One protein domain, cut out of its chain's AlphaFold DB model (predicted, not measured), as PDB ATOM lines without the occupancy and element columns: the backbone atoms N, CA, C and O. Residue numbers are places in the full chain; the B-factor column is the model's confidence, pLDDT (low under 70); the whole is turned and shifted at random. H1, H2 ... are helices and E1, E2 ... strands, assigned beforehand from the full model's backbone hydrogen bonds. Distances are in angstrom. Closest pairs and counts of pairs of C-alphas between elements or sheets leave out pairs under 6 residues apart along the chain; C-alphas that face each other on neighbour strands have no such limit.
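What this domain is: This is residues 188 to 341 of the 341 residues of an uncharacterized protein of Candidatus Heimdallarchaeota archaeon (UniProt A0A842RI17). One twisted antiparallel sheet of seven strands makes a wall, with H1 and H3 over one face and no named helix over the other. H1 and H3 meet in a corner, and the small H2 packs on H3, off the sheet. The two ends of the long axis are Thr 224, in the link of the hairpin E1 and E2, and Asp 278, in the link from E4 to E5. The printed part has 154 residues, with named elements in the order H1 H2 E1 E2 E3 E4 E5 E6 E7 H3, and is of the mixed class; the sheet's order is E1 E2 E3 E4 E7 E6 E5. It is compact, with a radius of gyration of the C-alphas of 17.1 A, yet elongated, spanning 58 by 37 by 32 A.

How they stand to each other: H1, residues 188 to 199, and H2, residues 202 to 205, are close but not clearly touching: their closest C-alphas, Thr 199 and Ala 205, are 6.2 A apart. E1, residues 210 to 220, an edge strand, forms a hairpin with E2, residues 229 to 239, with N 212 and O 237 at 2.9 A; E2 bends by 68 degrees at residue 232. E3, residues 247 to 259, follows, with N 236 and O 252 at 2.9 A, then E4, residues 262 to 274, with N 255 and O 266 at 2.8 A. E1 to E4 form a meander, each strand the antiparallel neighbour of the one before. E5, residues 286 to 288, the other edge strand, E6, residues 293 to 299, and E7, residues 304 to 311, form a second meander, with N 295 and O 287 at 2.8 A and N 308 and O 296 at 2.8 A. E7 is also the antiparallel neighbour of E4, N 271 and O 307 being 2.9 A apart, and E4 to E7 form a Greek key, three strands of a meander with the first of the four beside the fourth. H3, residues 323 to 340, is on the sheet at a height of 8.5 A, over E4 and E7, along the strands at 5 degrees to E4 on the local plane. H1 is on the same face, in two layers with H3 and the sheet, at a height of 8.0 A over E3, only just not over E4, where 2 of its C-alphas fall; it runs slantwise, at 50 degrees to E3 on the local plane. H1, with residues 194 to 199 alone, touches H3 at a steep tilt of 66 degrees, the same way; the closest C-alphas, Phe 198 and Pro 323, are 4.6 A apart. H2 touches H3, with Ile 204 and Ala 327 the closest C-alphas at 6.4 A. In H1 and H3 every O i to N i+4 pair is within hydrogen-bond range; H2 is too short for one.

Where its parts are: H1 begins at C-alpha 188, (-7.923, 13.095, -33.344), and is 16.6 A long. E1 is 32.0 A long, E2 27.3 A, E3 35.8 A and E4 38.8 A, ending at C-alpha 274, (-9.263, 26.889, -5.179). E6 is 19.8 A and E7 22.9 A long. H3 is 25.7 A long and ends at C-alpha 340, (-11.374, 35.028, -8.974).

The domain as a whole: The C-alphas of Thr 224 and Asp 278, the two farthest apart, are 58.7 A from each other. The printed part has no cut and ends at the chain's last residue, 341. The links E4 to E5 and E7 to H3 are long, with 11 residues each. The mean pLDDT of the printed part is 85.7; it is under 70 at residues 222 to 226, 276 to 289, 315, 317 to 318 and 341.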
ATOM      1  N   ILE A 188      -8.896  12.142 -33.879       90.19
ATOM      2  CA  ILE A 188      -7.923  13.095 -33.344       90.19
ATOM      3  C   ILE A 188      -7.540  14.175 -34.364       90.19
ATOM      4  O   ILE A 188      -7.386  15.331 -33.985       90.19
ATOM      5  N   LEU A 189      -7.503  13.858 -35.666       89.62
ATOM      6  CA  LEU A 189      -7.146  14.821 -36.711       89.62
ATOM      7  C   LEU A 189      -8.115  16.008 -36.740       89.62
ATOM      8  O   LEU A 189      -7.703  17.158 -36.885       89.62
ATOM      9  N   ARG A 190      -9.413  15.735 -36.561       91.06
ATOM     10  CA  ARG A 190     -10.450  16.773 -36.526       91.06
ATOM     11  C   ARG A 190     -10.336  17.634 -35.275       91.06
ATOM     12  O   ARG A 190     -10.574  18.835 -35.355       91.06
ATOM     13  N   LYS A 191      -9.950  17.035 -34.145       93.94
ATOM     14  CA  LYS A 191      -9.718  17.747 -32.879       93.94
ATOM     15  C   LYS A 191      -8.515  18.685 -33.000       93.94
ATOM     16  O   LYS A 191      -8.639  19.861 -32.687       93.94
ATOM     17  N   ILE A 192      -7.401  18.198 -33.550       93.06
ATOM     18  CA  ILE A 192      -6.189  18.993 -33.803       93.06
ATOM     19  C   ILE A 192      -6.488  20.152 -34.763       93.06
ATOM     20  O   ILE A 192      -6.161  21.299 -34.474       93.06
ATOM     21  N   LEU A 193      -7.164  19.878 -35.886       93.25
ATOM     22  CA  LEU A 193      -7.533  20.918 -36.849       93.25
ATOM     23  C   LEU A 193      -8.433  21.986 -36.218       93.25
ATOM     24  O   LEU A 193      -8.225  23.176 -36.442       93.25
ATOM     25  N   PHE A 194      -9.424  21.568 -35.427       95.12
ATOM     26  CA  PHE A 194     -10.306  22.495 -34.728       95.12
ATOM     27  C   PHE A 194      -9.532  23.366 -33.736       95.12
ATOM     28  O   PHE A 194      -9.772  24.569 -33.680       95.12
ATOM     29  N   TYR A 195      -8.591  22.779 -32.992       94.62
ATOM     30  CA  TYR A 195      -7.716  23.519 -32.088       94.62
ATOM     31  C   TYR A 195      -6.928  24.606 -32.834       94.62
ATOM     32  O   TYR A 195      -7.001  25.765 -32.442       94.62
ATOM     33  N   TYR A 196      -6.284  24.280 -33.962       93.38
ATOM     34  CA  TYR A 196      -5.579  25.280 -34.777       93.38
ATOM     35  C   TYR A 196      -6.498  26.397 -35.293       93.38
ATOM     36  O   TYR A 196      -6.115  27.562 -35.314       93.38
ATOM     37  N   GLN A 197      -7.729  26.074 -35.699       94.69
ATOM     38  CA  GLN A 197      -8.699  27.090 -36.127       94.69
ATOM     39  C   GLN A 197      -9.157  27.990 -34.972       94.69
ATOM     40  O   GLN A 197      -9.466  29.165 -35.181       94.69
ATOM     41  N   PHE A 198      -9.244  27.431 -33.766       94.38
ATOM     42  CA  PHE A 198      -9.566  28.150 -32.541       94.38
ATOM     43  C   PHE A 198      -8.428  29.095 -32.124       94.38
ATOM     44  O   PHE A 198      -8.700  30.257 -31.836       94.38
ATOM     45  N   THR A 199      -7.169  28.651 -32.154       93.38
ATOM     46  CA  THR A 199      -6.025  29.497 -31.772       93.38
ATOM     47  C   THR A 199      -5.748  30.616 -32.774       93.38
ATOM     48  O   THR A 199      -5.232  31.660 -32.397       93.38
ATOM     49  N   GLN A 200      -6.155  30.450 -34.035       93.94
ATOM     50  CA  GLN A 200      -6.088  31.499 -35.060       93.94
ATOM     51  C   GLN A 200      -7.153  32.598 -34.910       93.94
ATOM     52  O   GLN A 200      -7.159  33.548 -35.694       93.94
ATOM     53  N   GLN A 201      -8.090  32.486 -33.962       95.81
ATOM     54  CA  GLN A 201      -9.044  33.568 -33.726       95.81
ATOM     55  C   GLN A 201      -8.297  34.793 -33.159       95.81
ATOM     56  O   GLN A 201      -7.542  34.622 -32.202       95.81
ATOM     57  N   PRO A 202      -8.524  36.020 -33.675       91.69
ATOM     58  CA  PRO A 202      -7.805  37.221 -33.225       91.69
ATOM     59  C   PRO A 202      -7.869  37.428 -31.708       91.69
ATOM     60  O   PRO A 202      -6.882  37.746 -31.065       91.69
ATOM     61  N   GLU A 203      -9.034  37.131 -31.129       89.62
ATOM     62  CA  GLU A 203      -9.321  37.242 -29.698       89.62
ATOM     63  C   GLU A 203      -8.448  36.333 -28.819       89.62
ATOM     64  O   GLU A 203      -8.343  36.588 -27.624       89.62
ATOM     65  N   ILE A 204      -7.907  35.253 -29.386       92.38
ATOM     66  CA  ILE A 204      -7.066  34.263 -28.702       92.38
ATOM     67  C   ILE A 204      -5.593  34.509 -29.011       92.38
ATOM     68  O   ILE A 204      -4.764  34.350 -28.127       92.38
ATOM     69  N   ALA A 205      -5.278  34.934 -30.236       88.88
ATOM     70  CA  ALA A 205      -3.912  35.226 -30.665       88.88
ATOM     71  C   ALA A 205      -3.253  36.372 -29.875       88.88
ATOM     72  O   ALA A 205      -2.032  36.431 -29.803       88.88
ATOM     73  N   GLU A 206      -4.053  37.272 -29.297       88.06
ATOM     74  CA  GLU A 206      -3.588  38.363 -28.429       88.06
ATOM     75  C   GLU A 206      -3.340  37.930 -26.971       88.06
ATOM     76  O   GLU A 206      -2.837  38.725 -26.183       88.06
ATOM     77  N   MET A 207      -3.728  36.712 -26.578       88.62
ATOM     78  CA  MET A 207      -3.540  36.215 -25.212       88.62
ATOM     79  C   MET A 207      -2.210  35.471 -25.086       88.62
ATOM     80  O   MET A 207      -1.886  34.627 -25.921       88.62
ATOM     81  N   GLU A 208      -1.478  35.733 -24.006       88.31
ATOM     82  CA  GLU A 208      -0.224  35.049 -23.689       88.31
ATOM     83  C   GLU A 208      -0.506  33.841 -22.786       88.31
ATOM     84  O   GLU A 208      -0.999  33.983 -21.668       88.31
ATOM     85  N   PHE A 209      -0.267  32.638 -23.310       91.44
ATOM     86  CA  PHE A 209      -0.344  31.383 -22.564       91.44
ATOM     87  C   PHE A 209       0.475  30.290 -23.256       91.44
ATOM     88  O   PHE A 209       0.610  30.270 -24.485       91.44
ATOM     89  N   THR A 210       0.966  29.338 -22.468       93.31
ATOM     90  CA  THR A 210       1.666  28.146 -22.953       93.31
ATOM     91  C   THR A 210       0.694  26.974 -23.034       93.31
ATOM     92  O   THR A 210      -0.236  26.854 -22.236       93.31
ATOM     93  N   VAL A 211       0.864  26.108 -24.039       94.75
ATOM     94  CA  VAL A 211       0.005  24.930 -24.224       94.75
ATOM     95  C   VAL A 211       0.804  23.646 -24.208       94.75
ATOM     96  O   VAL A 211       1.667  23.435 -25.061       94.75
ATOM     97  N   VAL A 212       0.395  22.749 -23.315       96.00
ATOM     98  CA  VAL A 212       0.940  21.404 -23.157       96.00
ATOM     99  C   VAL A 212      -0.108  20.379 -23.617       96.00
ATOM    100  O   VAL A 212      -1.095  20.114 -22.915       96.00
ATOM    101  N   PRO A 213       0.016  19.828 -24.840       96.12
ATOM    102  CA  PRO A 213      -0.906  18.816 -25.325       96.12
ATOM    103  C   PRO A 213      -0.651  17.464 -24.652       96.12
ATOM    104  O   PRO A 213       0.464  16.967 -24.591       96.12
ATOM    105  N   ASN A 214      -1.727  16.822 -24.222       95.31
ATOM    106  CA  ASN A 214      -1.763  15.470 -23.693       95.31
ATOM    107  C   ASN A 214      -2.541  14.588 -24.672       95.31
ATOM    108  O   ASN A 214      -3.705  14.866 -24.978       95.31
ATOM    109  N   VAL A 215      -1.914  13.533 -25.182       94.56
ATOM    110  CA  VAL A 215      -2.478  12.636 -26.195       94.56
ATOM    111  C   VAL A 215      -2.911  11.325 -25.545       94.56
ATOM    112  O   VAL A 215      -2.185  10.729 -24.757       94.56
ATOM    113  N   GLU A 216      -4.113  10.860 -25.887       94.25
ATOM    114  CA  GLU A 216      -4.615   9.552 -25.458       94.25
ATOM    115  C   GLU A 216      -4.202   8.483 -26.469       94.25
ATOM    116  O   GLU A 216      -4.677   8.473 -27.613       94.25
ATOM    117  N   LEU A 217      -3.358   7.560 -26.029       91.50
ATOM    118  CA  LEU A 217      -2.887   6.412 -26.786       91.50
ATOM    119  C   LEU A 217      -3.690   5.163 -26.419       91.50
ATOM    120  O   LEU A 217      -3.802   4.809 -25.247       91.50
ATOM    121  N   LYS A 218      -4.234   4.470 -27.422       90.62
ATOM    122  CA  LYS A 218      -4.948   3.196 -27.246       90.62
ATOM    123  C   LYS A 218      -4.270   2.082 -28.016       90.62
ATOM    124  O   LYS A 218      -3.885   2.271 -29.165       90.62
ATOM    125  N   GLU A 219      -4.153   0.925 -27.384       88.44
ATOM    126  CA  GLU A 219      -3.562  -0.264 -27.996       88.44
ATOM    127  C   GLU A 219      -4.526  -0.913 -29.001       88.44
ATOM    128  O   GLU A 219      -5.738  -0.966 -28.761       88.44
ATOM    129  N   VAL A 220      -3.988  -1.416 -30.113       87.12
ATOM    130  CA  VAL A 220      -4.717  -2.172 -31.140       87.12
ATOM    131  C   VAL A 220      -4.766  -3.657 -30.761       87.12
ATOM    132  O   VAL A 220      -3.726  -4.295 -30.647       87.12
ATOM    133  N   LYS A 221      -5.972  -4.220 -30.600       77.25
ATOM    134  CA  LYS A 221      -6.191  -5.580 -30.064       77.25
ATOM    135  C   LYS A 221      -5.730  -6.727 -30.977       77.25
ATOM    136  O   LYS A 221      -5.409  -7.793 -30.469       77.25
ATOM    137  N   ASP A 222      -5.700  -6.523 -32.293       69.38
ATOM    138  CA  ASP A 222      -5.549  -7.610 -33.279       69.38
ATOM    139  C   ASP A 222      -4.112  -7.796 -33.819       69.38
ATOM    140  O   ASP A 222      -3.916  -8.474 -34.828       69.38
ATOM    141  N   GLN A 223      -3.085  -7.206 -33.191       64.12
ATOM    142  CA  GLN A 223      -1.698  -7.332 -33.672       64.12
ATOM    143  C   GLN A 223      -0.901  -8.375 -32.875       64.12
ATOM    144  O   GLN A 223      -0.605  -8.213 -31.697       64.12
ATOM    145  N   THR A 224      -0.544  -9.472 -33.547       56.50
ATOM    146  CA  THR A 224      -0.056 -10.741 -32.974       56.50
ATOM    147  C   THR A 224       1.396 -10.769 -32.473       56.50
ATOM    148  O   THR A 224       1.935 -11.857 -32.293       56.50
ATOM    149  N   SER A 225       2.060  -9.638 -32.208       57.06
ATOM    150  CA  SER A 225       3.419  -9.699 -31.623       57.06
ATOM    151  C   SER A 225       3.951  -8.414 -30.987       57.06
ATOM    152  O   SER A 225       4.850  -8.504 -30.158       57.06
ATOM    153  N   GLU A 226       3.424  -7.235 -31.330       69.94
ATOM    154  CA  GLU A 226       3.852  -5.959 -30.741       69.94
ATOM    155  C   GLU A 226       2.637  -5.093 -30.395       69.94
ATOM    156  O   GLU A 226       1.729  -4.921 -31.211       69.94
ATOM    157  N   SER A 227       2.635  -4.529 -29.184       73.12
ATOM    158  CA  SER A 227       1.616  -3.585 -28.723       73.12
ATOM    159  C   SER A 227       1.727  -2.286 -29.524       73.12
ATOM    160  O   SER A 227       2.597  -1.449 -29.268       73.12
ATOM    161  N   VAL A 228       0.861  -2.112 -30.520       81.31
ATOM    162  CA  VAL A 228       0.793  -0.880 -31.308       81.31
ATOM    163  C   VAL A 228      -0.206   0.073 -30.677       81.31
ATOM    164  O   VAL A 228      -1.385  -0.248 -30.536       81.31
ATOM    165  N   PHE A 229       0.260   1.277 -30.354       84.00
ATOM    166  CA  PHE A 229      -0.562   2.345 -29.807       84.00
ATOM    167  C   PHE A 229      -0.956   3.351 -30.887       84.00
ATOM    168  O   PHE A 229      -0.126   3.796 -31.682       84.00
ATOM    169  N   LEU A 230      -2.230   3.734 -30.896       86.50
ATOM    170  CA  LEU A 230      -2.770   4.750 -31.786       86.50
ATOM    171  C   LEU A 230      -3.276   5.956 -30.992       86.50
ATOM    172  O   LEU A 230      -3.970   5.780 -29.988       86.50
ATOM    173  N   PRO A 231      -2.988   7.184 -31.454       89.94
ATOM    174  CA  PRO A 231      -3.514   8.389 -30.842       89.94
ATOM    175  C   PRO A 231      -4.992   8.556 -31.203       89.94
ATOM    176  O   PRO A 231      -5.378   8.598 -32.373       89.94
ATOM    177  N   THR A 232      -5.840   8.652 -30.185       90.19
ATOM    178  CA  THR A 232      -7.308   8.661 -30.331       90.19
ATOM    179  C   THR A 232      -7.940   9.968 -29.874       90.19
ATOM    180  O   THR A 232      -9.008  10.376 -30.353       90.19
ATOM    181  N   ASN A 233      -7.265  10.672 -28.973       92.81
ATOM    182  CA  ASN A 233      -7.772  11.876 -28.349       92.81
ATOM    183  C   ASN A 233      -6.633  12.822 -28.002       92.81
ATOM    184  O   ASN A 233      -5.477  12.417 -27.932       92.81
ATOM    185  N   VAL A 234      -6.985  14.083 -27.787       94.69
ATOM    186  CA  VAL A 234      -6.049  15.109 -27.343       94.69
ATOM    187  C   VAL A 234      -6.763  16.043 -26.373       94.69
ATOM    188  O   VAL A 234      -7.915  16.434 -26.597       94.69
ATOM    189  N   ARG A 235      -6.079  16.367 -25.283       95.62
ATOM    190  CA  ARG A 235      -6.428  17.399 -24.310       95.62
ATOM    191  C   ARG A 235      -5.310  18.432 -24.335       95.62
ATOM    192  O   ARG A 235      -4.155  18.061 -24.463       95.62
ATOM    193  N   PHE A 236      -5.637  19.705 -24.223       96.62
ATOM    194  CA  PHE A 236      -4.646  20.776 -24.200       96.62
ATOM    195  C   PHE A 236      -4.669  21.407 -22.817       96.62
ATOM    196  O   PHE A 236      -5.656  22.051 -22.469       96.62
ATOM    197  N   SER A 237      -3.631  21.171 -22.025       96.56
ATOM    198  CA  SER A 237      -3.438  21.874 -20.759       96.56
ATOM    199  C   SER A 237      -2.875  23.256 -21.058       96.56
ATOM    200  O   SER A 237      -2.055  23.406 -21.964       96.56
ATOM    201  N   ILE A 238      -3.377  24.260 -20.355       95.75
ATOM    202  CA  ILE A 238      -3.032  25.661 -20.551       95.75
ATOM    203  C   ILE A 238      -2.319  26.140 -19.298       95.75
ATOM    204  O   ILE A 238      -2.861  26.036 -18.197       95.75
ATOM    205  N   GLU A 239      -1.123  26.664 -19.502       93.38
ATOM    206  CA  GLU A 239      -0.259  27.206 -18.466       93.38
ATOM    207  C   GLU A 239      -0.148  28.718 -18.665       93.38
ATOM    208  O   GLU A 239      -0.034  29.205 -19.794       93.38
ATOM    209  N   PHE A 240      -0.222  29.455 -17.562       90.19
ATOM    210  CA  PHE A 240      -0.071  30.904 -17.531       90.19
ATOM    211  C   PHE A 240       1.166  31.226 -16.700       90.19
ATOM    212  O   PHE A 240       1.306  30.681 -15.607       90.19
ATOM    213  N   ASP A 241       2.034  32.099 -17.210       87.19
ATOM    214  CA  ASP A 241       3.276  32.460 -16.515       87.19
ATOM    215  C   ASP A 241       2.978  33.207 -15.200       87.19
ATOM    216  O   ASP A 241       3.571  32.906 -14.168       87.19
ATOM    217  N   ASP A 242       1.978  34.095 -15.218       85.94
ATOM    218  CA  ASP A 242       1.502  34.857 -14.055       85.94
ATOM    219  C   ASP A 242       0.159  34.308 -13.541       85.94
ATOM    220  O   ASP A 242      -0.850  35.018 -13.455       85.94
ATOM    221  N   ALA A 243       0.107  33.003 -13.262       86.38
ATOM    222  CA  ALA A 243      -1.105  32.387 -12.741       86.38
ATOM    223  C   ALA A 243      -1.380  32.815 -11.276       86.38
ATOM    224  O   ALA A 243      -0.465  32.821 -10.453       86.38
ATOM    225  N   PRO A 244      -2.636  33.131 -10.922       88.19
ATOM    226  CA  PRO A 244      -3.050  33.411  -9.542       88.19
ATOM    227  C   PRO A 244      -2.779  32.254  -8.571       88.19
ATOM    228  O   PRO A 244      -2.873  31.099  -8.973       88.19
ATOM    229  N   GLU A 245      -2.569  32.528  -7.278       88.19
ATOM    230  CA  GLU A 245      -2.351  31.466  -6.271       88.19
ATOM    231  C   GLU A 245      -3.542  30.500  -6.142       88.19
ATOM    232  O   GLU A 245      -3.363  29.304  -5.907       88.19
ATOM    233  N   ASP A 246      -4.760  31.003  -6.347       89.25
ATOM    234  CA  ASP A 246      -5.983  30.198  -6.322       89.25
ATOM    235  C   ASP A 246      -6.229  29.429  -7.632       89.25
ATOM    236  O   ASP A 246      -7.172  28.639  -7.729       89.25
ATOM    237  N   PHE A 247      -5.404  29.631  -8.663       91.12
ATOM    238  CA  PHE A 247      -5.502  28.887  -9.912       91.12
ATOM    239  C   PHE A 247      -4.793  27.534  -9.810       91.12
ATOM    240  O   PHE A 247      -3.606  27.461  -9.517       91.12
ATOM    241  N   ASP A 248      -5.523  26.457 -10.106       92.50
ATOM    242  CA  ASP A 248      -4.948  25.111 -10.171       92.50
ATOM    243  C   ASP A 248      -4.623  24.720 -11.613       92.50
ATOM    244  O   ASP A 248      -3.477  24.442 -11.954       92.50
ATOM    245  N   SER A 249      -5.634  24.687 -12.485       93.88
ATOM    246  CA  SER A 249      -5.430  24.255 -13.866       93.88
ATOM    247  C   SER A 249      -6.539  24.700 -14.816       93.88
ATOM    248  O   SER A 249      -7.712  24.834 -14.458       93.88
ATOM    249  N   LEU A 250      -6.172  24.890 -16.085       95.62
ATOM    250  CA  LEU A 250      -7.103  25.078 -17.192       95.62
ATOM    251  C   LEU A 250      -6.783  24.055 -18.276       95.62
ATOM    252  O   LEU A 250      -5.667  23.989 -18.776       95.62
ATOM    253  N   ALA A 251      -7.779  23.278 -18.687       96.75
ATOM    254  CA  ALA A 251      -7.639  22.329 -19.779       96.75
ATOM    255  C   ALA A 251      -8.750  22.497 -20.813       96.75
ATOM    256  O   ALA A 251      -9.924  22.677 -20.492       96.75
ATOM    257  N   ILE A 252      -8.383  22.376 -22.081       96.50
ATOM    258  CA  ILE A 252      -9.295  22.368 -23.216       96.50
ATOM    259  C   ILE A 252      -9.436  20.934 -23.713       96.50
ATOM    260  O   ILE A 252      -8.450  20.230 -23.944       96.50
ATOM    261  N   GLN A 253     -10.671  20.513 -23.963       95.56
ATOM    262  CA  GLN A 253     -10.954  19.255 -24.637       95.56
ATOM    263  C   GLN A 253     -11.947  19.464 -25.776       95.56
ATOM    264  O   GLN A 253     -12.962  20.150 -25.641       95.56
ATOM    265  N   ILE A 254     -11.662  18.826 -26.909       95.50
ATOM    266  CA  ILE A 254     -12.535  18.836 -28.081       95.50
ATOM    267  C   ILE A 254     -13.149  17.445 -28.208       95.50
ATOM    268  O   ILE A 254     -12.493  16.482 -28.607       95.50
ATOM    269  N   ALA A 255     -14.422  17.331 -27.855       92.44
ATOM    270  CA  ALA A 255     -15.208  16.130 -28.092       92.44
ATOM    271  C   ALA A 255     -15.768  16.140 -29.522       92.44
ATOM    272  O   ALA A 255     -15.960  17.197 -30.119       92.44
ATOM    273  N   LEU A 256     -16.053  14.963 -30.080       90.62
ATOM    274  CA  LEU A 256     -16.761  14.842 -31.353       90.62
ATOM    275  C   LEU A 256     -18.145  14.255 -31.097       90.62
ATOM    276  O   LEU A 256     -18.269  13.174 -30.527       90.62
ATOM    277  N   ASN A 257     -19.185  14.961 -31.529       87.88
ATOM    278  CA  ASN A 257     -20.555  14.479 -31.457       87.88
ATOM    279  C   ASN A 257     -20.981  13.921 -32.817       87.88
ATOM    280  O   ASN A 257     -20.900  14.622 -33.829       87.88
ATOM    281  N   LYS A 258     -21.452  12.673 -32.833       84.69
ATOM    282  CA  LYS A 258     -21.999  12.017 -34.022       84.69
ATOM    283  C   LYS A 258     -23.525  12.109 -33.973       84.69
ATOM    284  O   LYS A 258     -24.156  11.440 -33.163       84.69
ATOM    285  N   ARG A 259     -24.134  12.920 -34.844       79.06
ATOM    286  CA  ARG A 259     -25.601  13.029 -34.967       79.06
ATOM    287  C   ARG A 259     -26.003  12.969 -36.436       79.06
ATOM    288  O   ARG A 259     -25.494  13.745 -37.240       79.06
ATOM    289  N   MET A 260     -26.930  12.066 -36.775       73.94
ATOM    290  CA  MET A 260     -27.464  11.895 -38.140       73.94
ATOM    291  C   MET A 260     -26.362  11.721 -39.208       73.94
ATOM    292  O   MET A 260     -26.393  12.360 -40.253       73.94
ATOM    293  N   GLY A 261     -25.336  10.912 -38.918       73.69
ATOM    294  CA  GLY A 261     -24.215  10.656 -39.836       73.69
ATOM    295  C   GLY A 261     -23.182  11.786 -39.948       73.69
ATOM    296  O   GLY A 261     -22.109  11.575 -40.507       73.69
ATOM    297  N   ASN A 262     -23.449  12.958 -39.369       77.44
ATOM    298  CA  ASN A 262     -22.499  14.062 -39.311       77.44
ATOM    299  C   ASN A 262     -21.711  14.044 -37.997       77.44
ATOM    300  O   ASN A 262     -22.242  13.705 -36.938       77.44
ATOM    301  N   ILE A 263     -20.441  14.444 -38.071       84.94
ATOM    302  CA  ILE A 263     -19.528  14.509 -36.927       84.94
ATOM    303  C   ILE A 263     -19.163  15.973 -36.693       84.94
ATOM    304  O   ILE A 263     -18.511  16.583 -37.543       84.94
ATOM    305  N   PHE A 264     -19.563  16.522 -35.547       89.06
ATOM    306  CA  PHE A 264     -19.341  17.922 -35.192       89.06
ATOM    307  C   PHE A 264     -18.427  18.056 -33.971       89.06
ATOM    308  O   PHE A 264     -18.607  17.315 -33.002       89.06
ATOM    309  N   PRO A 265     -17.480  19.007 -33.974       93.00
ATOM    310  CA  PRO A 265     -16.667  19.293 -32.804       93.00
ATOM    311  C   PRO A 265     -17.490  20.005 -31.724       93.00
ATOM    312  O   PRO A 265     -18.299  20.897 -31.999       93.00
ATOM    313  N   PHE A 266     -17.251  19.616 -30.479       93.12
ATOM    314  CA  PHE A 266     -17.799  20.220 -29.278       93.12
ATOM    315  C   PHE A 266     -16.648  20.590 -28.347       93.12
ATOM    316  O   PHE A 266     -15.920  19.731 -27.857       93.12
ATOM    317  N   PHE A 267     -16.476  21.890 -28.148       95.69
ATOM    318  CA  PHE A 267     -15.395  22.459 -27.352       95.69
ATOM    319  C   PHE A 267     -15.827  22.636 -25.896       95.69
ATOM    320  O   PHE A 267     -16.913  23.171 -25.633       95.69
ATOM    321  N   VAL A 268     -14.965  22.207 -24.977       95.31
ATOM    322  CA  VAL A 268     -15.165  22.271 -23.530       95.31
ATOM    323  C   VAL A 268     -13.888  22.782 -22.868       95.31
ATOM    324  O   VAL A 268     -12.804  22.294 -23.183       95.31
ATOM    325  N   CYS A 269     -14.030  23.723 -21.936       96.19
ATOM    326  CA  CYS A 269     -12.968  24.112 -21.013       96.19
ATOM    327  C   CYS A 269     -13.264  23.560 -19.619       96.19
ATOM    328  O   CYS A 269     -14.384  23.696 -19.122       96.19
ATOM    329  N   PHE A 270     -12.247  22.988 -18.994       95.94
ATOM    330  CA  PHE A 270     -12.225  22.562 -17.604       95.94
ATOM    331  C   PHE A 270     -11.324  23.530 -16.853       95.94
ATOM    332  O   PHE A 270     -10.128  23.571 -17.119       95.94
ATOM    333  N   LEU A 271     -11.911  24.335 -15.981       94.69
ATOM    334  CA  LEU A 271     -11.207  25.295 -15.147       94.69
ATOM    335  C   LEU A 271     -11.292  24.821 -13.700       94.69
ATOM    336  O   LEU A 271     -12.396  24.647 -13.190       94.69
ATOM    337  N   ARG A 272     -10.148  24.626 -13.057       93.06
ATOM    338  CA  ARG A 272     -10.033  24.275 -11.646       93.06
ATOM    339  C   ARG A 272      -9.444  25.446 -10.882       93.06
ATOM    340  O   ARG A 272      -8.406  25.980 -11.270       93.06
ATOM    341  N   LEU A 273     -10.143  25.850  -9.831       90.88
ATOM    342  CA  LEU A 273      -9.756  26.947  -8.950       90.88
ATOM    343  C   LEU A 273      -9.949  26.509  -7.502       90.88
ATOM    344  O   LEU A 273     -10.940  25.848  -7.185       90.88
ATOM    345  N   ARG A 274      -9.040  26.911  -6.623       88.25
ATOM    346  CA  ARG A 274      -9.263  26.889  -5.179       88.25
ATOM    347  C   ARG A 274     -10.196  28.028  -4.803       88.25
ATOM    348  O   ARG A 274     -10.407  28.964  -5.570       88.25
ATOM    349  N   LYS A 275     -10.835  27.904  -3.646       79.19
ATOM    350  CA  LYS A 275     -11.770  28.910  -3.156       79.19
ATOM    351  C   LYS A 275     -10.999  30.139  -2.627       79.19
ATOM    352  O   LYS A 275     -10.424  30.021  -1.546       79.19
ATOM    353  N   PRO A 276     -11.064  31.316  -3.284       69.56
ATOM    354  CA  PRO A 276     -10.545  32.549  -2.702       69.56
ATOM    355  C   PRO A 276     -11.347  32.930  -1.451       69.56
ATOM    356  O   PRO A 276     -12.530  32.587  -1.312       69.56
ATOM    357  N   ALA A 277     -10.724  33.686  -0.544       68.44
ATOM    358  CA  ALA A 277     -11.344  34.106   0.718       68.44
ATOM    359  C   ALA A 277     -12.685  34.848   0.518       68.44
ATOM    360  O   ALA A 277     -13.627  34.636   1.285       68.44
ATOM    361  N   ASP A 278     -12.806  35.619  -0.568       67.19
ATOM    362  CA  ASP A 278     -13.977  36.444  -0.901       67.19
ATOM    363  C   ASP A 278     -14.975  35.755  -1.862       67.19
ATOM    364  O   ASP A 278     -15.821  36.399  -2.492       67.19
ATOM    365  N   TRP A 279     -14.907  34.425  -1.995       66.06
ATOM    366  CA  TRP A 279     -15.737  33.670  -2.937       66.06
ATOM    367  C   TRP A 279     -17.243  33.736  -2.631       66.06
ATOM    368  O   TRP A 279     -17.716  33.269  -1.589       66.06
ATOM    369  N   MET A 280     -18.035  34.183  -3.612       65.31
ATOM    370  CA  MET A 280     -19.492  34.022  -3.606       65.31
ATOM    371  C   MET A 280     -19.912  32.775  -4.403       65.31
ATOM    372  O   MET A 280     -19.640  32.699  -5.605       65.31
ATOM    373  N   PRO A 281     -20.634  31.813  -3.795       63.91
ATOM    374  CA  PRO A 281     -21.073  30.615  -4.497       63.91
ATOM    375  C   PRO A 281     -22.014  30.953  -5.657       63.91
ATOM    376  O   PRO A 281     -22.882  31.830  -5.561       63.91
ATOM    377  N   LEU A 282     -21.885  30.209  -6.759       66.06
ATOM    378  CA  LEU A 282     -22.871  30.257  -7.832       66.06
ATOM    379  C   LEU A 282     -24.232  29.850  -7.258       66.06
ATOM    380  O   LEU A 282     -24.384  28.778  -6.685       66.06
ATOM    381  N   LYS A 283     -25.255  30.691  -7.450       61.12
ATOM    382  CA  LYS A 283     -26.617  30.433  -6.938       61.12
ATOM    383  C   LYS A 283     -27.275  29.167  -7.518       61.12
ATOM    384  O   LYS A 283     -28.363  28.808  -7.081       61.12
ATOM    385  N   LYS A 284     -26.689  28.563  -8.558       69.88
ATOM    386  CA  LYS A 284     -27.192  27.384  -9.277       69.88
ATOM    387  C   LYS A 284     -26.019  26.561  -9.809       69.88
ATOM    388  O   LYS A 284     -25.104  27.143 -10.389       69.88
ATOM    389  N   ASP A 285     -26.141  25.235  -9.765       60.75
ATOM    390  CA  ASP A 285     -25.160  24.273 -10.311       60.75
ATOM    391  C   ASP A 285     -24.912  24.452 -11.817       60.75
ATOM    392  O   ASP A 285     -23.869  24.078 -12.358       60.75
ATOM    393  N   LYS A 286     -25.890  25.043 -12.516       64.19
ATOM    394  CA  LYS A 286     -25.787  25.456 -13.913       64.19
ATOM    395  C   LYS A 286     -26.107  26.940 -14.041       64.19
ATOM    396  O   LYS A 286     -27.251  27.361 -13.849       64.19
ATOM    397  N   ALA A 287     -25.108  27.713 -14.445       69.69
ATOM    398  CA  ALA A 287     -25.246  29.123 -14.770       69.69
ATOM    399  C   ALA A 287     -25.054  29.344 -16.276       69.69
ATOM    400  O   ALA A 287     -24.297  28.635 -16.941       69.69
ATOM    401  N   TYR A 288     -25.741  30.339 -16.826       68.25
ATOM    402  CA  TYR A 288     -25.480  30.828 -18.176       68.25
ATOM    403  C   TYR A 288     -24.841  32.197 -18.028       68.25
ATOM    404  O   TYR A 288     -25.495  33.122 -17.551       68.25
ATOM    405  N   ALA A 289     -23.559  32.304 -18.378       63.19
ATOM    406  CA  ALA A 289     -22.879  33.595 -18.353       63.19
ATOM    407  C   ALA A 289     -23.435  34.508 -19.451       63.19
ATOM    408  O   ALA A 289     -23.674  35.678 -19.201       63.19
ATOM    409  N   ASP A 290     -23.711  33.926 -20.623       74.31
ATOM    410  CA  ASP A 290     -24.279  34.590 -21.794       74.31
ATOM    411  C   ASP A 290     -25.190  33.618 -22.561       74.31
ATOM    412  O   ASP A 290     -25.227  32.418 -22.282       74.31
ATOM    413  N   LYS A 291     -25.846  34.094 -23.632       74.75
ATOM    414  CA  LYS A 291     -26.604  33.241 -24.576       74.75
ATOM    415  C   LYS A 291     -25.763  32.114 -25.207       74.75
ATOM    416  O   LYS A 291     -26.329  31.219 -25.834       74.75
ATOM    417  N   ILE A 292     -24.433  32.180 -25.092       77.12
ATOM    418  CA  ILE A 292     -23.476  31.278 -25.744       77.12
ATOM    419  C   ILE A 292     -22.816  30.314 -24.754       77.12
ATOM    420  O   ILE A 292     -22.564  29.176 -25.140       77.12
ATOM    421  N   VAL A 293     -22.556  30.716 -23.506       83.31
ATOM    422  CA  VAL A 293     -21.716  29.949 -22.566       83.31
ATOM    423  C   VAL A 293     -22.553  29.401 -21.414       83.31
ATOM    424  O   VAL A 293     -23.184  30.157 -20.675       83.31
ATOM    425  N   ALA A 294     -22.531  28.081 -21.249       85.56
ATOM    426  CA  ALA A 294     -23.027  27.388 -20.068       85.56
ATOM    427  C   ALA A 294     -21.851  27.003 -19.170       85.56
ATOM    428  O   ALA A 294     -20.857  26.456 -19.647       85.56
ATOM    429  N   ILE A 295     -22.004  27.259 -17.876       86.00
ATOM    430  CA  ILE A 295     -21.047  26.933 -16.825       86.00
ATOM    431  C   ILE A 295     -21.718  25.904 -15.922       86.00
ATOM    432  O   ILE A 295     -22.829  26.140 -15.438       86.00
ATOM    433  N   ARG A 296     -21.070  24.758 -15.733       87.38
ATOM    434  CA  ARG A 296     -21.429  23.786 -14.696       87.38
ATOM    435  C   ARG A 296     -20.378  23.830 -13.606       87.38
ATOM    436  O   ARG A 296     -19.200  23.949 -13.928       87.38
ATOM    437  N   HIS A 297     -20.814  23.734 -12.364       86.00
ATOM    438  CA  HIS A 297     -19.945  23.752 -11.198       86.00
ATOM    439  C   HIS A 297     -20.075  22.440 -10.433       86.00
ATOM    440  O   HIS A 297     -21.182  21.930 -10.261       86.00
ATOM    441  N   SER A 298     -18.942  21.894 -10.014       86.31
ATOM    442  CA  SER A 298     -18.864  20.762  -9.096       86.31
ATOM    443  C   SER A 298     -17.719  20.978  -8.114       86.31
ATOM    444  O   SER A 298     -16.686  21.545  -8.474       86.31
ATOM    445  N   LEU A 299     -17.912  20.529  -6.878       83.50
ATOM    446  CA  LEU A 299     -16.864  20.477  -5.865       83.50
ATOM    447  C   LEU A 299     -16.096  19.158  -6.031       83.50
ATOM    448  O   LEU A 299     -16.721  18.098  -6.081       83.50
ATOM    449  N   GLU A 300     -14.778  19.241  -6.176       85.50
ATOM    450  CA  GLU A 300     -13.859  18.101  -6.125       85.50
ATOM    451  C   GLU A 300     -13.268  17.977  -4.702       85.50
ATOM    452  O   GLU A 300     -13.651  18.713  -3.789       85.50
ATOM    453  N   GLU A 301     -12.388  17.000  -4.484       81.00
ATOM    454  CA  GLU A 301     -11.665  16.835  -3.215       81.00
ATOM    455  C   GLU A 301     -10.722  18.039  -2.963       81.00
ATOM    456  O   GLU A 301     -10.375  18.766  -3.894       81.00
ATOM    457  N   ASP A 302     -10.344  18.276  -1.702       81.56
ATOM    458  CA  ASP A 302      -9.415  19.345  -1.278       81.56
ATOM    459  C   ASP A 302      -9.859  20.798  -1.562       81.56
ATOM    460  O   ASP A 302      -9.044  21.656  -1.902       81.56
ATOM    461  N   ASP A 303     -11.158  21.096  -1.416       83.19
ATOM    462  CA  ASP A 303     -11.742  22.432  -1.658       83.19
ATOM    463  C   ASP A 303     -11.490  22.979  -3.081       83.19
ATOM    464  O   ASP A 303     -11.561  24.187  -3.340       83.19
ATOM    465  N   LEU A 304     -11.242  22.077  -4.036       88.06
ATOM    466  CA  LEU A 304     -11.053  22.423  -5.433       88.06
ATOM    467  C   LEU A 304     -12.405  22.532  -6.148       88.06
ATOM    468  O   LEU A 304     -13.236  21.621  -6.148       88.06
ATOM    469  N   HIS A 305     -12.644  23.665  -6.795       89.31
ATOM    470  CA  HIS A 305     -13.849  23.908  -7.570       89.31
ATOM    471  C   HIS A 305     -13.588  23.680  -9.058       89.31
ATOM    472  O   HIS A 305     -12.812  24.400  -9.687       89.31
ATOM    473  N   LEU A 306     -14.309  22.722  -9.646       91.50
ATOM    474  CA  LEU A 306     -14.293  22.470 -11.081       91.50
ATOM    475  C   LEU A 306     -15.427  23.234 -11.774       91.50
ATOM    476  O   LEU A 306     -16.616  23.004 -11.534       91.50
ATOM    477  N   PHE A 307     -15.052  24.095 -12.714       91.38
ATOM    478  CA  PHE A 307     -15.942  24.767 -13.648       91.38
ATOM    479  C   PHE A 307     -15.802  24.148 -15.033       91.38
ATOM    480  O   PHE A 307     -14.753  24.216 -15.671       91.38
ATOM    481  N   VAL A 308     -16.897  23.590 -15.541       93.69
ATOM    482  CA  VAL A 308     -16.974  23.080 -16.911       93.69
ATOM    483  C   VAL A 308     -17.703  24.102 -17.770       93.69
ATOM    484  O   VAL A 308     -18.928  24.248 -17.686       93.69
ATOM    485  N   LEU A 309     -16.949  24.812 -18.606       94.38
ATOM    486  CA  LEU A 309     -17.478  25.799 -19.537       94.38
ATOM    487  C   LEU A 309     -17.671  25.166 -20.911       94.38
ATOM    488  O   LEU A 309     -16.773  24.551 -21.484       94.38
ATOM    489  N   SER A 310     -18.863  25.331 -21.468       92.88
ATOM    490  CA  SER A 310     -19.206  24.792 -22.781       92.88
ATOM    491  C   SER A 310     -20.271  25.641 -23.463       92.88
ATOM    492  O   SER A 310     -20.804  26.593 -22.888       92.88
ATOM    493  N   LYS A 311     -20.609  25.307 -24.708       91.25
ATOM    494  CA  LYS A 311     -21.693  25.993 -25.408       91.25
ATOM    495  C   LYS A 311     -23.043  25.716 -24.737       91.25
ATOM    496  O   LYS A 311     -23.413  24.563 -24.511       91.25
ATOM    497  N   ALA A 312     -23.818  26.771 -24.499       86.00
ATOM    498  CA  ALA A 312     -25.190  26.690 -24.022       86.00
ATOM    499  C   ALA A 312     -26.050  25.859 -24.987       86.00
ATOM    500  O   ALA A 312     -26.149  26.146 -26.184       86.00
ATOM    501  N   GLN A 313     -26.661  24.799 -24.458       79.56
ATOM    502  CA  GLN A 313     -27.491  23.892 -25.241       79.56
ATOM    503  C   GLN A 313     -28.865  24.522 -25.493       79.56
ATOM    504  O   GLN A 313     -29.533  24.945 -24.553       79.56
ATOM    505  N   LYS A 314     -29.299  24.535 -26.757       77.75
ATOM    506  CA  LYS A 314     -30.710  24.711 -27.126       77.75
ATOM    507  C   LYS A 314     -31.295  23.331 -27.416       77.75
ATOM    508  O   LYS A 314     -30.598  22.525 -28.030       77.75
ATOM    509  N   ALA A 315     -32.535  23.083 -26.985       68.38
ATOM    510  CA  ALA A 315     -33.184  21.766 -27.022       68.38
ATOM    511  C   ALA A 315     -33.081  21.060 -28.390       68.38
ATOM    512  O   ALA A 315     -32.838  19.857 -28.442       68.38
ATOM    513  N   ASP A 316     -33.140  21.817 -29.489       70.12
ATOM    514  CA  ASP A 316     -33.242  21.230 -30.831       70.12
ATOM    515  C   ASP A 316     -31.907  21.149 -31.592       70.12
ATOM    516  O   ASP A 316     -31.769  20.400 -32.564       70.12
ATOM    517  N   THR A 317     -30.871  21.876 -31.158       67.31
ATOM    518  CA  THR A 317     -29.632  22.009 -31.943       67.31
ATOM    519  C   THR A 317     -28.565  20.989 -31.535       67.31
ATOM    520  O   THR A 317     -28.301  20.846 -30.339       67.31
ATOM    521  N   PRO A 318     -27.889  20.319 -32.492       68.69
ATOM    522  CA  PRO A 318     -26.757  19.448 -32.181       68.69
ATOM    523  C   PRO A 318     -25.671  20.190 -31.391       68.69
ATOM    524  O   PRO A 318     -25.438  21.382 -31.613       68.69
ATOM    525  N   HIS A 319     -24.978  19.479 -30.491       76.75
ATOM    526  CA  HIS A 319     -23.821  20.019 -29.769       76.75
ATOM    527  C   HIS A 319     -22.651  20.205 -30.733       76.75
ATOM    528  O   HIS A 319     -21.819  19.324 -30.909       76.75
ATOM    529  N   HIS A 320     -22.651  21.356 -31.389       89.38
ATOM    530  CA  HIS A 320     -21.605  21.832 -32.275       89.38
ATOM    531  C   HIS A 320     -21.136  23.185 -31.755       89.38
ATOM    532  O   HIS A 320     -21.957  24.091 -31.573       89.38
ATOM    533  N   THR A 321     -19.834  23.335 -31.553       92.06
ATOM    534  CA  THR A 321     -19.198  24.612 -31.226       92.06
ATOM    535  C   THR A 321     -18.358  25.063 -32.414       92.06
ATOM    536  O   THR A 321     -17.503  24.310 -32.860       92.06
ATOM    537  N   SER A 322     -18.587  26.272 -32.938       93.94
ATOM    538  CA  SER A 322     -17.705  26.848 -33.965       93.94
ATOM    539  C   SER A 322     -16.413  27.405 -33.342       93.94
ATOM    540  O   SER A 322     -16.434  27.747 -32.158       93.94
ATOM    541  N   PRO A 323     -15.310  27.579 -34.097       95.44
ATOM    542  CA  PRO A 323     -14.062  28.139 -33.557       95.44
ATOM    543  C   PRO A 323     -14.241  29.501 -32.869       95.44
ATOM    544  O   PRO A 323     -13.736  29.716 -31.773       95.44
ATOM    545  N   ARG A 324     -15.069  30.387 -33.435       94.44
ATOM    546  CA  ARG A 324     -15.424  31.675 -32.811       94.44
ATOM    547  C   ARG A 324     -16.188  31.512 -31.489       94.44
ATOM    548  O   ARG A 324     -15.961  32.246 -30.535       94.44
ATOM    549  N   GLN A 325     -17.100  30.539 -31.410       94.38
ATOM    550  CA  GLN A 325     -17.803  30.233 -30.158       94.38
ATOM    551  C   GLN A 325     -16.851  29.637 -29.116       94.38
ATOM    552  O   GLN A 325     -16.977  29.960 -27.939       94.38
ATOM    553  N   ALA A 326     -15.895  28.806 -29.540       95.38
ATOM    554  CA  ALA A 326     -14.840  28.283 -28.678       95.38
ATOM    555  C   ALA A 326     -13.969  29.415 -28.111       95.38
ATOM    556  O   ALA A 326     -13.746  29.442 -26.905       95.38
ATOM    557  N   ALA A 327     -13.595  30.404 -28.931       95.25
ATOM    558  CA  ALA A 327     -12.888  31.603 -28.475       95.25
ATOM    559  C   ALA A 327     -13.671  32.377 -27.406       95.25
ATOM    560  O   ALA A 327     -13.125  32.732 -26.365       95.25
ATOM    561  N   THR A 328     -14.984  32.544 -27.594       93.94
ATOM    562  CA  THR A 328     -15.852  33.175 -26.583       93.94
ATOM    563  C   THR A 328     -15.886  32.383 -25.268       93.94
ATOM    564  O   THR A 328     -15.821  32.976 -24.191       93.94
ATOM    565  N   ILE A 329     -15.977  31.049 -25.336       94.44
ATOM    566  CA  ILE A 329     -15.971  30.167 -24.154       94.44
ATOM    567  C   ILE A 329     -14.628  30.265 -23.421       94.44
ATOM    568  O   ILE A 329     -14.610  30.455 -22.206       94.44
ATOM    569  N   PHE A 330     -13.517  30.186 -24.154       95.69
ATOM    570  CA  PHE A 330     -12.176  30.277 -23.587       95.69
ATOM    571  C   PHE A 330     -11.919  31.643 -22.948       95.69
ATOM    572  O   PHE A 330     -11.520  31.709 -21.792       95.69
ATOM    573  N   LYS A 331     -12.260  32.739 -23.635       93.38
ATOM    574  CA  LYS A 331     -12.157  34.101 -23.093       93.38
ATOM    575  C   LYS A 331     -12.946  34.270 -21.799       93.38
ATOM    576  O   LYS A 331     -12.540  35.023 -20.917       93.38
ATOM    577  N   ARG A 332     -14.082  33.578 -21.668       92.38
ATOM    578  CA  ARG A 332     -14.845  33.575 -20.418       92.38
ATOM    579  C   ARG A 332     -14.110  32.826 -19.308       92.38
ATOM    580  O   ARG A 332     -14.077  33.353 -18.202       92.38
ATOM    581  N   ALA A 333     -13.525  31.665 -19.599       92.69
ATOM    582  CA  ALA A 333     -12.692  30.936 -18.640       92.69
ATOM    583  C   ALA A 333     -11.488  31.784 -18.199       92.69
ATOM    584  O   ALA A 333     -11.271  31.952 -17.007       92.69
ATOM    585  N   TYR A 334     -10.792  32.412 -19.148       91.75
ATOM    586  CA  TYR A 334      -9.663  33.299 -18.873       91.75
ATOM    587  C   TYR A 334     -10.048  34.483 -17.974       91.75
ATOM    588  O   TYR A 334      -9.409  34.739 -16.962       91.75
ATOM    589  N   ARG A 335     -11.171  35.155 -18.259       89.50
ATOM    590  CA  ARG A 335     -11.690  36.213 -17.374       89.50
ATOM    591  C   ARG A 335     -12.049  35.705 -15.983       89.50
ATOM    592  O   ARG A 335     -11.893  36.453 -15.029       89.50
ATOM    593  N   MET A 336     -12.575  34.483 -15.865       87.75
ATOM    594  CA  MET A 336     -12.860  33.892 -14.556       87.75
ATOM    595  C   MET A 336     -11.569  33.720 -13.758       87.75
ATOM    596  O   MET A 336     -11.556  34.117 -12.604       87.75
ATOM    597  N   ILE A 337     -10.487  33.247 -14.382       88.69
ATOM    598  CA  ILE A 337      -9.165  33.178 -13.738       88.69
ATOM    599  C   ILE A 337      -8.762  34.561 -13.215       88.69
ATOM    600  O   ILE A 337      -8.485  34.696 -12.037       88.69
ATOM    601  N   GLN A 338      -8.848  35.604 -14.046       84.12
ATOM    602  CA  GLN A 338      -8.456  36.970 -13.666       84.12
ATOM    603  C   GLN A 338      -9.355  37.655 -12.622       84.12
ATOM    604  O   GLN A 338      -8.944  38.655 -12.051       84.12
ATOM    605  N   THR A 339     -10.608  37.216 -12.461       80.25
ATOM    606  CA  THR A 339     -11.577  37.863 -11.547       80.25
ATOM    607  C   THR A 339     -11.688  37.135 -10.211       80.25
ATOM    608  O   THR A 339     -12.167  37.715  -9.243       80.25
ATOM    609  N   PHE A 340     -11.373  35.837 -10.193       71.00
ATOM    610  CA  PHE A 340     -11.374  35.028  -8.974       71.00
ATOM    611  C   PHE A 340     -10.003  34.970  -8.297       71.00
ATOM    612  O   PHE A 340      -9.948  34.593  -7.134       71.00
ATOM    613  N   ALA A 341      -8.952  35.347  -9.024       52.62
ATOM    614  CA  ALA A 341      -7.702  35.871  -8.489       52.62
ATOM    615  C   ALA A 341      -7.900  37.243  -7.857       52.62
ATOM    616  O   ALA A 341      -7.212  37.526  -6.854       52.62
TER     617      ALA A 341